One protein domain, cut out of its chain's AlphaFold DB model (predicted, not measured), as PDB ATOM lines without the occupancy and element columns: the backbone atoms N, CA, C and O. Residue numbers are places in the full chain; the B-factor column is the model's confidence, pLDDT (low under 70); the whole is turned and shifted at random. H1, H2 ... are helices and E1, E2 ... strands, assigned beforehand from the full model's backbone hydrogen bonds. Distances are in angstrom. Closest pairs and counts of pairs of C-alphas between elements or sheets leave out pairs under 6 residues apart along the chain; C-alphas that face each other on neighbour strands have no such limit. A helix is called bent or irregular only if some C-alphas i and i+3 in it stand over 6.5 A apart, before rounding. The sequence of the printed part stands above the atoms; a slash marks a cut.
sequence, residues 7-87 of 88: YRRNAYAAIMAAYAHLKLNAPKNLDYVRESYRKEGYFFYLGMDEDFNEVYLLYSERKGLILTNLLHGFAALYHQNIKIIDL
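AT A GLANCE: This is residues 7 to 87 of the 88 residues of an uncharacterized protein of Alkaliphilus oremlandii (strain OhILAs) (UniProt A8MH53). A two-stranded hairpin, E1 and E2, stands in the middle of a flat body, with H1 packed on both strands and H2 next to one end of H1; on the other side of the hairpin the chain runs out along H3, turns at residues 78 to 81 and folds back along E3, which runs roughly side by side with H3 in the opposite direction. The printed part has 81 residues, with three named helices and three named strands in the order H1, H2, E1, E2, H3, E3. E1 and E2 are antiparallel, and the class is mixed, helices and strands. The whole is compact, with a radius of gyration of the C-alphas of 13.2 A and spans of 38 by 31 by 17 A.

HOW THE PARTS SIT: E1, residues 43 to 49, and E2, residues 54 to 59, form an antiparallel hairpin at 164 degrees; N 44 and O 58 are 2.8 A apart and N 56 and O 47 are 3.0 A apart, within hydrogen-bond range. The closest C-alphas of H1, residues 11 to 21, and E2 are those of Ala 18 and Tyr 56, 6.3 A apart. H2, residues 31 to 37, touches H1, with the closest C-alphas, Ala 11 and Arg 34, 6.6 A apart; their lines are only just about perpendicular, at 73 degrees. E3, residues 82 to 87, pairs with no named strand but is near E2. The closest C-alphas of E3 and H3, residues 61 to 77, are those of Ile 82 and Ala 75, 6.5 A apart. H1 and H3 are apart. In H1 and H2 every O i to N i+4 pair is within hydrogen-bond range; in H3 11 of 13 are.

IN THESE COORDINATES: E1 is 17.9 A long and E2 16.2 A. H1, 15.3 A, begins at C-alpha 11 (57.006, 17.307, 32.486). H2 is 9.7 A. H3, 25.6 A, is irregular: C-alphas 62 and 65 are 8.4 A apart. E3, 15.9 A, ends at C-alpha 87 (52.224, 9.319, 26.374).

THE WHOLE: The farthest C-alphas, Lys 28 and His 79, are 37.9 A apart; those of Tyr 7 and Leu 87 are 5.0 A apart. The printed part has no cut and no long link. Its mean pLDDT is 80.6; residues 9, 29, 31 to 42 and 61 to 63 are under 70.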
ATOM      1  N   TYR A   7      50.939  11.861  30.899       84.94
ATOM      2  CA  TYR A   7      52.324  12.122  30.507       84.94
ATOM      3  C   TYR A   7      53.303  11.705  31.600       84.94
ATOM      4  O   TYR A   7      53.069  11.995  32.777       84.94
ATOM      5  N   ARG A   8      54.421  11.079  31.200       76.44
ATOM      6  CA  ARG A   8      55.337  10.411  32.140       76.44
ATOM      7  C   ARG A   8      56.807  10.844  32.084       76.44
ATOM      8  O   ARG A   8      57.448  10.964  33.126       76.44
ATOM      9  N   ARG A   9      57.415  11.061  30.915       67.94
ATOM     10  CA  ARG A   9      58.879  11.294  30.870       67.94
ATOM     11  C   ARG A   9      59.308  12.739  30.999       67.94
ATOM     12  O   ARG A   9      60.288  13.034  31.680       67.94
ATOM     13  N   ASN A  10      58.613  13.643  30.323       75.19
ATOM     14  CA  ASN A  10      59.058  15.023  30.212       75.19
ATOM     15  C   ASN A  10      57.938  15.970  30.633       75.19
ATOM     16  O   ASN A  10      57.109  16.362  29.817       75.19
ATOM     17  N   ALA A  11      57.948  16.346  31.916       74.12
ATOM     18  CA  ALA A  11      57.006  17.307  32.486       74.12
ATOM     19  C   ALA A  11      56.946  18.605  31.672       74.12
ATOM     20  O   ALA A  11      55.862  19.112  31.417       74.12
ATOM     21  N   TYR A  12      58.091  19.100  31.191       77.50
ATOM     22  CA  TYR A  12      58.131  20.293  30.352       77.50
ATOM     23  C   TYR A  12      57.388  20.071  29.029       77.50
ATOM     24  O   TYR A  12      56.494  20.839  28.699       77.50
ATOM     25  N   ALA A  13      57.699  18.995  28.300       76.06
ATOM     26  CA  ALA A  13      57.032  18.702  27.029       76.06
ATOM     27  C   ALA A  13      55.524  18.463  27.205       76.06
ATOM     28  O   ALA A  13      54.738  18.930  26.390       76.06
ATOM     29  N   ALA A  14      55.125  17.795  28.289       78.75
ATOM     30  CA  ALA A  14      53.730  17.564  28.642       78.75
ATOM     31  C   ALA A  14      52.972  18.871  28.892       78.75
ATOM     32  O   ALA A  14      51.893  19.081  28.343       78.75
ATOM     33  N   ILE A  15      53.559  19.771  29.686       80.12
ATOM     34  CA  ILE A  15      52.969  21.077  29.981       80.12
ATOM     35  C   ILE A  15      52.885  21.913  28.707       80.12
ATOM     36  O   ILE A  15      51.834  22.467  28.415       80.12
ATOM     37  N   MET A  16      53.951  21.952  27.907       82.50
ATOM     38  CA  MET A  16      53.944  22.694  26.646       82.50
ATOM     39  C   MET A  16      52.908  22.142  25.660       82.50
ATOM     40  O   MET A  16      52.195  22.927  25.043       82.50
ATOM     41  N   ALA A  17      52.784  20.816  25.538       79.38
ATOM     42  CA  ALA A  17      51.792  20.180  24.675       79.38
ATOM     43  C   ALA A  17      50.360  20.478  25.137       79.38
ATOM     44  O   ALA A  17      49.541  20.902  24.323       79.38
ATOM     45  N   ALA A  18      50.079  20.335  26.437       83.56
ATOM     46  CA  ALA A  18      48.771  20.647  27.003       83.56
ATOM     47  C   ALA A  18      48.408  22.124  26.789       83.56
ATOM     48  O   ALA A  18      47.327  22.428  26.302       83.56
ATOM     49  N   TYR A  19      49.319  23.055  27.076       84.44
ATOM     50  CA  TYR A  19      49.045  24.488  26.919       84.44
ATOM     51  C   TYR A  19      48.898  24.905  25.453       84.44
ATOM     52  O   TYR A  19      48.057  25.749  25.150       84.44
ATOM     53  N   ALA A  20      49.662  24.295  24.540       82.50
ATOM     54  CA  ALA A  20      49.497  24.508  23.106       82.50
ATOM     55  C   ALA A  20      48.118  24.035  22.618       82.50
ATOM     56  O   ALA A  20      47.447  24.772  21.896       82.50
ATOM     57  N   HIS A  21      47.677  22.850  23.051       82.06
ATOM     58  CA  HIS A  21      46.347  22.323  22.734       82.06
ATOM     59  C   HIS A  21      45.228  23.196  23.309       82.06
ATOM     60  O   HIS A  21      44.320  23.588  22.584       82.06
ATOM     61  N   LEU A  22      45.358  23.600  24.574       82.75
ATOM     62  CA  LEU A  22      44.390  24.446  25.274       82.75
ATOM     63  C   LEU A  22      44.407  25.916  24.812       82.75
ATOM     64  O   LEU A  22      43.639  26.726  25.327       82.75
ATOM     65  N   LYS A  23      45.288  26.288  23.870       84.44
ATOM     66  CA  LYS A  23      45.499  27.673  23.405       84.44
ATOM     67  C   LYS A  23      45.777  28.652  24.559       84.44
ATOM     68  O   LYS A  23      45.383  29.817  24.513       84.44
ATOM     69  N   LEU A  24      46.471  28.177  25.593       81.38
ATOM     70  CA  LEU A  24      46.857  28.953  26.770       81.38
ATOM     71  C   LEU A  24      48.312  29.416  26.669       81.38
ATOM     72  O   LEU A  24      49.165  28.772  26.059       81.38
ATOM     73  N   ASN A  25      48.628  30.518  27.349       80.81
ATOM     74  CA  ASN A  25      50.013  30.949  27.508       80.81
ATOM     75  C   ASN A  25      50.724  30.043  28.515       80.81
ATOM     76  O   ASN A  25      50.311  29.969  29.674       80.81
ATOM     77  N   ALA A  26      51.800  29.379  28.082       74.62
ATOM     78  CA  ALA A  26      52.615  28.546  28.960       74.62
ATOM     79  C   ALA A  26      53.113  29.349  30.180       74.62
ATOM     80  O   ALA A  26      53.490  30.522  30.042       74.62
ATOM     81  N   PRO A  27      53.131  28.751  31.384       74.50
ATOM     82  CA  PRO A  27      53.572  29.449  32.578       74.50
ATOM     83  C   PRO A  27      55.058  29.792  32.443       74.50
ATOM     84  O   PRO A  27      55.880  28.953  32.083       74.50
ATOM     85  N   LYS A  28      55.412  31.044  32.750       72.69
ATOM     86  CA  LYS A  28      56.785  31.556  32.591       72.69
ATOM     87  C   LYS A  28      57.797  30.902  33.538       72.69
ATOM     88  O   LYS A  28      58.989  30.962  33.268       72.69
ATOM     89  N   ASN A  29      57.336  30.310  34.642       69.50
ATOM     90  CA  ASN A  29      58.186  29.694  35.656       69.50
ATOM     91  C   ASN A  29      57.777  28.229  35.878       69.50
ATOM     92  O   ASN A  29      56.906  27.921  36.692       69.50
ATOM     93  N   LEU A  30      58.381  27.336  35.094       71.38
ATOM     94  CA  LEU A  30      58.133  25.890  35.124       71.38
ATOM     95  C   LEU A  30      58.999  25.154  36.154       71.38
ATOM     96  O   LEU A  30      58.784  23.963  36.387       71.38
ATOM     97  N   ASP A  31      59.951  25.845  36.781       69.00
ATOM     98  CA  ASP A  31      60.902  25.230  37.708       69.00
ATOM     99  C   ASP A  31      60.198  24.671  38.948       69.00
ATOM    100  O   ASP A  31      60.487  23.549  39.358       69.00
ATOM    101  N   TYR A  32      59.168  25.363  39.450       64.25
ATOM    102  CA  TYR A  32      58.328  24.860  40.541       64.25
ATOM    103  C   TYR A  32      57.645  23.528  40.191       64.25
ATOM    104  O   TYR A  32      57.659  22.593  40.990       64.25
ATOM    105  N   VAL A  33      57.101  23.414  38.973       65.12
ATOM    106  CA  VAL A  33      56.427  22.190  38.512       65.12
ATOM    107  C   VAL A  33      57.437  21.061  38.312       65.12
ATOM    108  O   VAL A  33      57.157  19.904  38.615       65.12
ATOM    109  N   ARG A  34      58.644  21.385  37.843       66.12
ATOM    110  CA  ARG A  34      59.732  20.420  37.658       66.12
ATOM    111  C   ARG A  34      60.258  19.879  38.990       66.12
ATOM    112  O   ARG A  34      60.532  18.681  39.089       66.12
ATOM    113  N   GLU A  35      60.390  20.732  40.002       65.44
ATOM    114  CA  GLU A  35      60.803  20.340  41.352       65.44
ATOM    115  C   GLU A  35      59.722  19.530  42.074       65.44
ATOM    116  O   GLU A  35      60.032  18.516  42.705       65.44
ATOM    117  N   SER A  36      58.448  19.916  41.943       62.12
ATOM    118  CA  SER A  36      57.326  19.181  42.532       62.12
ATOM    119  C   SER A  36      57.087  17.835  41.845       62.12
ATOM    120  O   SER A  36      56.754  16.862  42.516       62.12
ATOM    121  N   TYR A  37      57.320  17.742  40.530       62.72
ATOM    122  CA  TYR A  37      57.167  16.515  39.742       62.72
ATOM    123  C   TYR A  37      58.115  15.387  40.161       62.72
ATOM    124  O   TYR A  37      57.775  14.208  40.070       62.72
ATOM    125  N   ARG A  38      59.314  15.736  40.637       62.88
ATOM    126  CA  ARG A  38      60.302  14.754  41.101       62.88
ATOM    127  C   ARG A  38      59.986  14.183  42.482       62.88
ATOM    128  O   ARG A  38      60.583  13.174  42.852       62.88
ATOM    129  N   LYS A  39      59.074  14.797  43.243       60.38
ATOM    130  CA  LYS A  39      58.619  14.244  44.522       60.38
ATOM    131  C   LYS A  39      57.622  13.121  44.239       60.38
ATOM    132  O   LYS A  39      56.693  13.270  43.453       60.38
ATOM    133  N   GLU A  40      57.858  11.963  44.843       56.00
ATOM    134  CA  GLU A  40      57.131  10.735  44.525       56.00
ATOM    135  C   GLU A  40      55.620  10.859  44.771       56.00
ATOM    136  O   GLU A  40      55.180  11.331  45.817       56.00
ATOM    137  N   GLY A  41      54.819  10.358  43.826       57.12
ATOM    138  CA  GLY A  41      53.383  10.153  44.026       57.12
ATOM    139  C   GLY A  41      52.485  11.361  43.776       57.12
ATOM    140  O   GLY A  41      51.307  11.280  44.118       57.12
ATOM    141  N   TYR A  42      52.998  12.433  43.170       67.81
ATOM    142  CA  TYR A  42      52.171  13.558  42.744       67.81
ATOM    143  C   TYR A  42      51.597  13.347  41.336       67.81
ATOM    144  O   TYR A  42      52.284  12.900  40.414       67.81
ATOM    145  N   PHE A  43      50.322  13.704  41.199       73.69
ATOM    146  CA  PHE A  43      49.615  13.856  39.933       73.69
ATOM    147  C   PHE A  43      49.329  15.343  39.749       73.69
ATOM    148  O   PHE A  43      48.853  15.992  40.680       73.69
ATOM    149  N   PHE A  44      49.606  15.879  38.567       78.75
ATOM    150  CA  PHE A  44      49.343  17.277  38.253       78.75
ATOM    151  C   PHE A  44      48.283  17.349  37.168       78.75
ATOM    152  O   PHE A  44      48.488  16.872  36.051       78.75
ATOM    153  N   TYR A  45      47.148  17.946  37.513       82.38
ATOM    154  CA  TYR A  45      46.156  18.357  36.534       82.38
ATOM    155  C   TYR A  45      46.691  19.576  35.782       82.38
ATOM    156  O   TYR A  45      46.990  20.600  36.394       82.38
ATOM    157  N   LEU A  46      46.855  19.436  34.467       83.44
ATOM    158  CA  LEU A  46      47.369  20.498  33.604       83.44
ATOM    159  C   LEU A  46      46.240  21.345  33.018       83.44
ATOM    160  O   LEU A  46      46.430  22.538  32.798       83.44
ATOM    161  N   GLY A  47      45.081  20.735  32.780       84.19
ATOM    162  CA  GLY A  47      43.920  21.403  32.215       84.19
ATOM    163  C   GLY A  47      42.944  20.433  31.559       84.19
ATOM    164  O   GLY A  47      43.192  19.224  31.474       84.19
ATOM    165  N   MET A  48      41.829  20.992  31.100       88.25
ATOM    166  CA  MET A  48      40.780  20.291  30.378       88.25
ATOM    167  C   MET A  48      40.390  21.121  29.166       88.25
ATOM    168  O   MET A  48      40.197  22.330  29.280       88.25
ATOM    169  N   ASP A  49      40.278  20.449  28.031       87.62
ATOM    170  CA  ASP A  49      39.655  20.984  26.834       87.62
ATOM    171  C   ASP A  49      38.177  20.578  26.862       87.62
ATOM    172  O   ASP A  49      37.840  19.396  26.722       87.62
ATOM    173  N   GLU A  50      37.296  21.541  27.134       86.19
ATOM    174  CA  GLU A  50      35.854  21.292  27.235       86.19
ATOM    175  C   GLU A  50      35.222  20.976  25.879       86.19
ATOM    176  O   GLU A  50      34.321  20.136  25.815       86.19
ATOM    177  N   ASP A  51      35.737  21.570  24.799       87.69
ATOM    178  CA  ASP A  51      35.211  21.385  23.446       87.69
ATOM    179  C   ASP A  51      35.433  19.940  22.976       87.69
ATOM    180  O   ASP A  51      34.552  19.320  22.369       87.69
ATOM    181  N   PHE A  52      36.590  19.364  23.317       86.31
ATOM    182  CA  PHE A  52      36.968  18.003  22.923       86.31
ATOM    183  C   PHE A  52      36.823  16.955  24.041       86.31
ATOM    184  O   PHE A  52      37.045  15.766  23.803       86.31
ATOM    185  N   ASN A  53      36.377  17.349  25.240       88.75
ATOM    186  CA  ASN A  53      36.282  16.489  26.430       88.75
ATOM    187  C   ASN A  53      37.615  15.807  26.798       88.75
ATOM    188  O   ASN A  53      37.644  14.637  27.211       88.75
ATOM    189  N   GLU A  54      38.721  16.533  26.649       90.38
ATOM    190  CA  GLU A  54      40.070  16.027  26.890       90.38
ATOM    191  C   GLU A  54      40.612  16.524  28.228       90.38
ATOM    192  O   GLU A  54      40.460  17.685  28.581       90.38
ATOM    193  N   VAL A  55      41.273  15.650  28.979       89.69
ATOM    194  CA  VAL A  55      41.884  15.954  30.273       89.69
ATOM    195  C   VAL A  55      43.369  15.638  30.194       89.69
ATOM    196  O   VAL A  55      43.755  14.542  29.791       89.69
ATOM    197  N   TYR A  56      44.198  16.581  30.626       88.56
ATOM    198  CA  TYR A  56      45.649  16.481  30.552       88.56
ATOM    199  C   TYR A  56      46.224  16.302  31.959       88.56
ATOM    200  O   TYR A  56      46.108  17.190  32.809       88.56
ATOM    201  N   LEU A  57      46.839  15.146  32.214       87.94
ATOM    202  CA  LEU A  57      47.440  14.792  33.497       87.94
ATOM    203  C   LEU A  57      48.926  14.468  33.334       87.94
ATOM    204  O   LEU A  57      49.345  13.752  32.426       87.94
ATOM    205  N   LEU A  58      49.720  14.939  34.284       84.25
ATOM    206  CA  LEU A  58      51.132  14.609  34.423       84.25
ATOM    207  C   LEU A  58      51.320  13.733  35.669       84.25
ATOM    208  O   LEU A  58      50.797  14.064  36.735       84.25
ATOM    209  N   TYR A  59      52.059  12.625  35.559       79.56
ATOM    210  CA  TYR A  59      52.227  11.674  36.664       79.56
ATOM    211  C   TYR A  59      53.621  11.040  36.727       79.56
ATOM    212  O   TYR A  59      54.222  10.736  35.703       79.56
ATOM    213  N   SER A  60      54.120  10.776  37.941       70.88
ATOM    214  CA  SER A  60      55.424  10.123  38.129       70.88
ATOM    215  C   SER A  60      55.387   8.609  37.839       70.88
ATOM    216  O   SER A  60      54.464   7.910  38.267       70.88
ATOM    217  N   GLU A  61      56.452   8.095  37.214       67.38
ATOM    218  CA  GLU A  61      56.601   6.731  36.667       67.38
ATOM    219  C   GLU A  61      56.169   5.582  37.597       67.38
ATOM    220  O   GLU A  61      55.590   4.596  37.146       67.38
ATOM    221  N   ARG A  62      56.409   5.703  38.910       65.88
ATOM    222  CA  ARG A  62      56.237   4.590  39.862       65.88
ATOM    223  C   ARG A  62      54.782   4.183  40.130       65.88
ATOM    224  O   ARG A  62      54.568   3.153  40.760       65.88
ATOM    225  N   LYS A  63      53.784   4.967  39.701       68.56
ATOM    226  CA  LYS A  63      52.366   4.745  40.065       68.56
ATOM    227  C   LYS A  63      51.382   4.733  38.889       68.56
ATOM    228  O   LYS A  63      50.183   4.854  39.129       68.56
ATOM    229  N   GLY A  64      51.843   4.540  37.650       77.44
ATOM    230  CA  GLY A  64      50.964   4.538  36.466       77.44
ATOM    231  C   GLY A  64      49.786   3.565  36.574       77.44
ATOM    232  O   GLY A  64      48.643   3.964  36.390       77.44
ATOM    233  N   LEU A  65      50.038   2.323  37.002       83.31
ATOM    234  CA  LEU A  65      48.980   1.321  37.185       83.31
ATOM    235  C   LEU A  65      47.943   1.739  38.241       83.31
ATOM    236  O   LEU A  65      46.745   1.567  38.038       83.31
ATOM    237  N   ILE A  66      48.401   2.311  39.359       84.88
ATOM    238  CA  ILE A  66      47.517   2.783  40.434       84.88
ATOM    239  C   ILE A  66      46.634   3.920  39.915       84.88
ATOM    240  O   ILE A  66      45.428   3.901  40.143       84.88
ATOM    241  N   LEU A  67      47.213   4.883  39.191       85.50
ATOM    242  CA  LEU A  67      46.466   5.993  38.601       85.50
ATOM    243  C   LEU A  67      45.410   5.498  37.611       85.50
ATOM    244  O   LEU A  67      44.249   5.877  37.722       85.50
ATOM    245  N   THR A  68      45.796   4.628  36.681       88.56
ATOM    246  CA  THR A  68      44.885   4.056  35.684       88.56
ATOM    247  C   THR A  68      43.718   3.332  36.351       88.56
ATOM    248  O   THR A  68      42.563   3.564  35.991       88.56
ATOM    249  N   ASN A  69      43.988   2.534  37.389       90.56
ATOM    250  CA  ASN A  69      42.943   1.849  38.151       90.56
ATOM    251  C   ASN A  69      42.011   2.832  38.875       90.56
ATOM    252  O   ASN A  69      40.797   2.636  38.859       90.56
ATOM    253  N   LEU A  70      42.550   3.902  39.471       90.38
ATOM    254  CA  LEU A  70      41.741   4.946  40.107       90.38
ATOM    255  C   LEU A  70      40.840   5.656  39.091       90.38
ATOM    256  O   LEU A  70      39.648   5.819  39.345       90.38
ATOM    257  N   LEU A  71      41.376   6.035  37.928       92.00
ATOM    258  CA  LEU A  71      40.612   6.697  36.867       92.00
ATOM    259  C   LEU A  71      39.477   5.811  36.348       92.00
ATOM    260  O   LEU A  71      38.351   6.287  36.206       92.00
ATOM    261  N   HIS A  72      39.738   4.520  36.124       94.06
ATOM    262  CA  HIS A  72      38.692   3.569  35.747       94.06
ATOM    263  C   HIS A  72      37.655   3.365  36.856       94.06
ATOM    264  O   HIS A  72      36.461   3.315  36.561       94.06
ATOM    265  N   GLY A  73      38.082   3.306  38.120       95.19
ATOM    266  CA  GLY A  73      37.178   3.226  39.267       95.19
ATOM    267  C   GLY A  73      36.239   4.431  39.345       95.19
ATOM    268  O   GLY A  73      35.026   4.260  39.451       95.19
ATOM    269  N   PHE A  74      36.772   5.648  39.210       93.25
ATOM    270  CA  PHE A  74      35.951   6.859  39.159       93.25
ATOM    271  C   PHE A  74      35.018   6.866  37.949       93.25
ATOM    272  O   PHE A  74      33.837   7.169  38.090       93.25
ATOM    273  N   ALA A  75      35.510   6.492  36.768       94.25
ATOM    274  CA  ALA A  75      34.679   6.414  35.575       94.25
ATOM    275  C   ALA A  75      33.485   5.470  35.766       94.25
ATOM    276  O   ALA A  75      32.359   5.839  35.442       94.25
ATOM    277  N   ALA A  76      33.706   4.301  36.371       95.44
ATOM    278  CA  ALA A  76      32.639   3.363  36.695       95.44
ATOM    279  C   ALA A  76      31.633   3.948  37.704       95.44
ATOM    280  O   ALA A  76      30.430   3.885  37.456       95.44
ATOM    281  N   LEU A  77      32.116   4.562  38.793       97.31
ATOM    282  CA  LEU A  77      31.272   5.177  39.829       97.31
ATOM    283  C   LEU A  77      30.365   6.286  39.283       97.31
ATOM    284  O   LEU A  77      29.225   6.415  39.714       97.31
ATOM    285  N   TYR A  78      30.866   7.075  38.334       95.00
ATOM    286  CA  TYR A  78      30.125   8.186  37.734       95.00
ATOM    287  C   TYR A  78      29.449   7.825  36.401       95.00
ATOM    288  O   TYR A  78      28.992   8.722  35.690       95.00
ATOM    289  N   HIS A  79      29.405   6.535  36.039       93.69
ATOM    290  CA  HIS A  79      28.870   6.042  34.763       93.69
ATOM    291  C   HIS A  79      29.434   6.779  33.532       93.69
ATOM    292  O   HIS A  79      28.736   7.039  32.552       93.69
ATOM    293  N   GLN A  80      30.717   7.134  33.585       93.00
ATOM    294  CA  GLN A  80      31.431   7.820  32.518       93.00
ATOM    295  C   GLN A  80      32.210   6.824  31.662       93.00
ATOM    296  O   GLN A  80      32.891   5.937  32.169       93.00
ATOM    297  N   ASN A  81      32.176   7.021  30.346       93.25
ATOM    298  CA  ASN A  81      33.068   6.315  29.433       93.25
ATOM    299  C   ASN A  81      34.355   7.133  29.242       93.25
ATOM    300  O   ASN A  81      34.286   8.273  28.759       93.25
ATOM    301  N   ILE A  82      35.502   6.556  29.615       94.12
ATOM    302  CA  ILE A  82      36.820   7.191  29.505       94.12
ATOM    303  C   ILE A  82      37.757   6.399  28.588       94.12
ATOM    304  O   ILE A  82      37.752   5.169  28.587       94.12
ATOM    305  N   LYS A  83      38.612   7.114  27.859       94.06
ATOM    306  CA  LYS A  83      39.744   6.562  27.110       94.06
ATOM    307  C   LYS A  83      41.032   7.150  27.669       94.06
ATOM    308  O   LYS A  83      41.200   8.363  27.648       94.06
ATOM    309  N   ILE A  84      41.937   6.303  28.143       91.62
ATOM    310  CA  ILE A  84      43.235   6.730  28.674       91.62
ATOM    311  C   ILE A  84      44.294   6.561  27.577       91.62
ATOM    312  O   ILE A  84      44.390   5.495  26.971       91.62
ATOM    313  N   ILE A  85      45.064   7.615  27.313       89.38
ATOM    314  CA  ILE A  85      46.177   7.634  26.358       89.38
ATOM    315  C   ILE A  85      47.453   7.933  27.146       89.38
ATOM    316  O   ILE A  85      47.641   9.052  27.616       89.38
ATOM    317  N   ASP A  86      48.315   6.930  27.307       85.94
ATOM    318  CA  ASP A  86      49.596   7.069  28.010       85.94
ATOM    319  C   ASP A  86      50.704   7.470  27.028       85.94
ATOM    320  O   ASP A  86      51.094   6.706  26.140       85.94
ATOM    321  N   LEU A  87      51.173   8.706  27.168       80.75
ATOM    322  CA  LEU A  87      52.224   9.319  26.374       80.75
ATOM    323  C   LEU A  87      53.552   9.158  27.122       80.75
ATOM    324  O   LEU A  87      53.911   9.942  28.011       80.75
TER     325      LEU A  87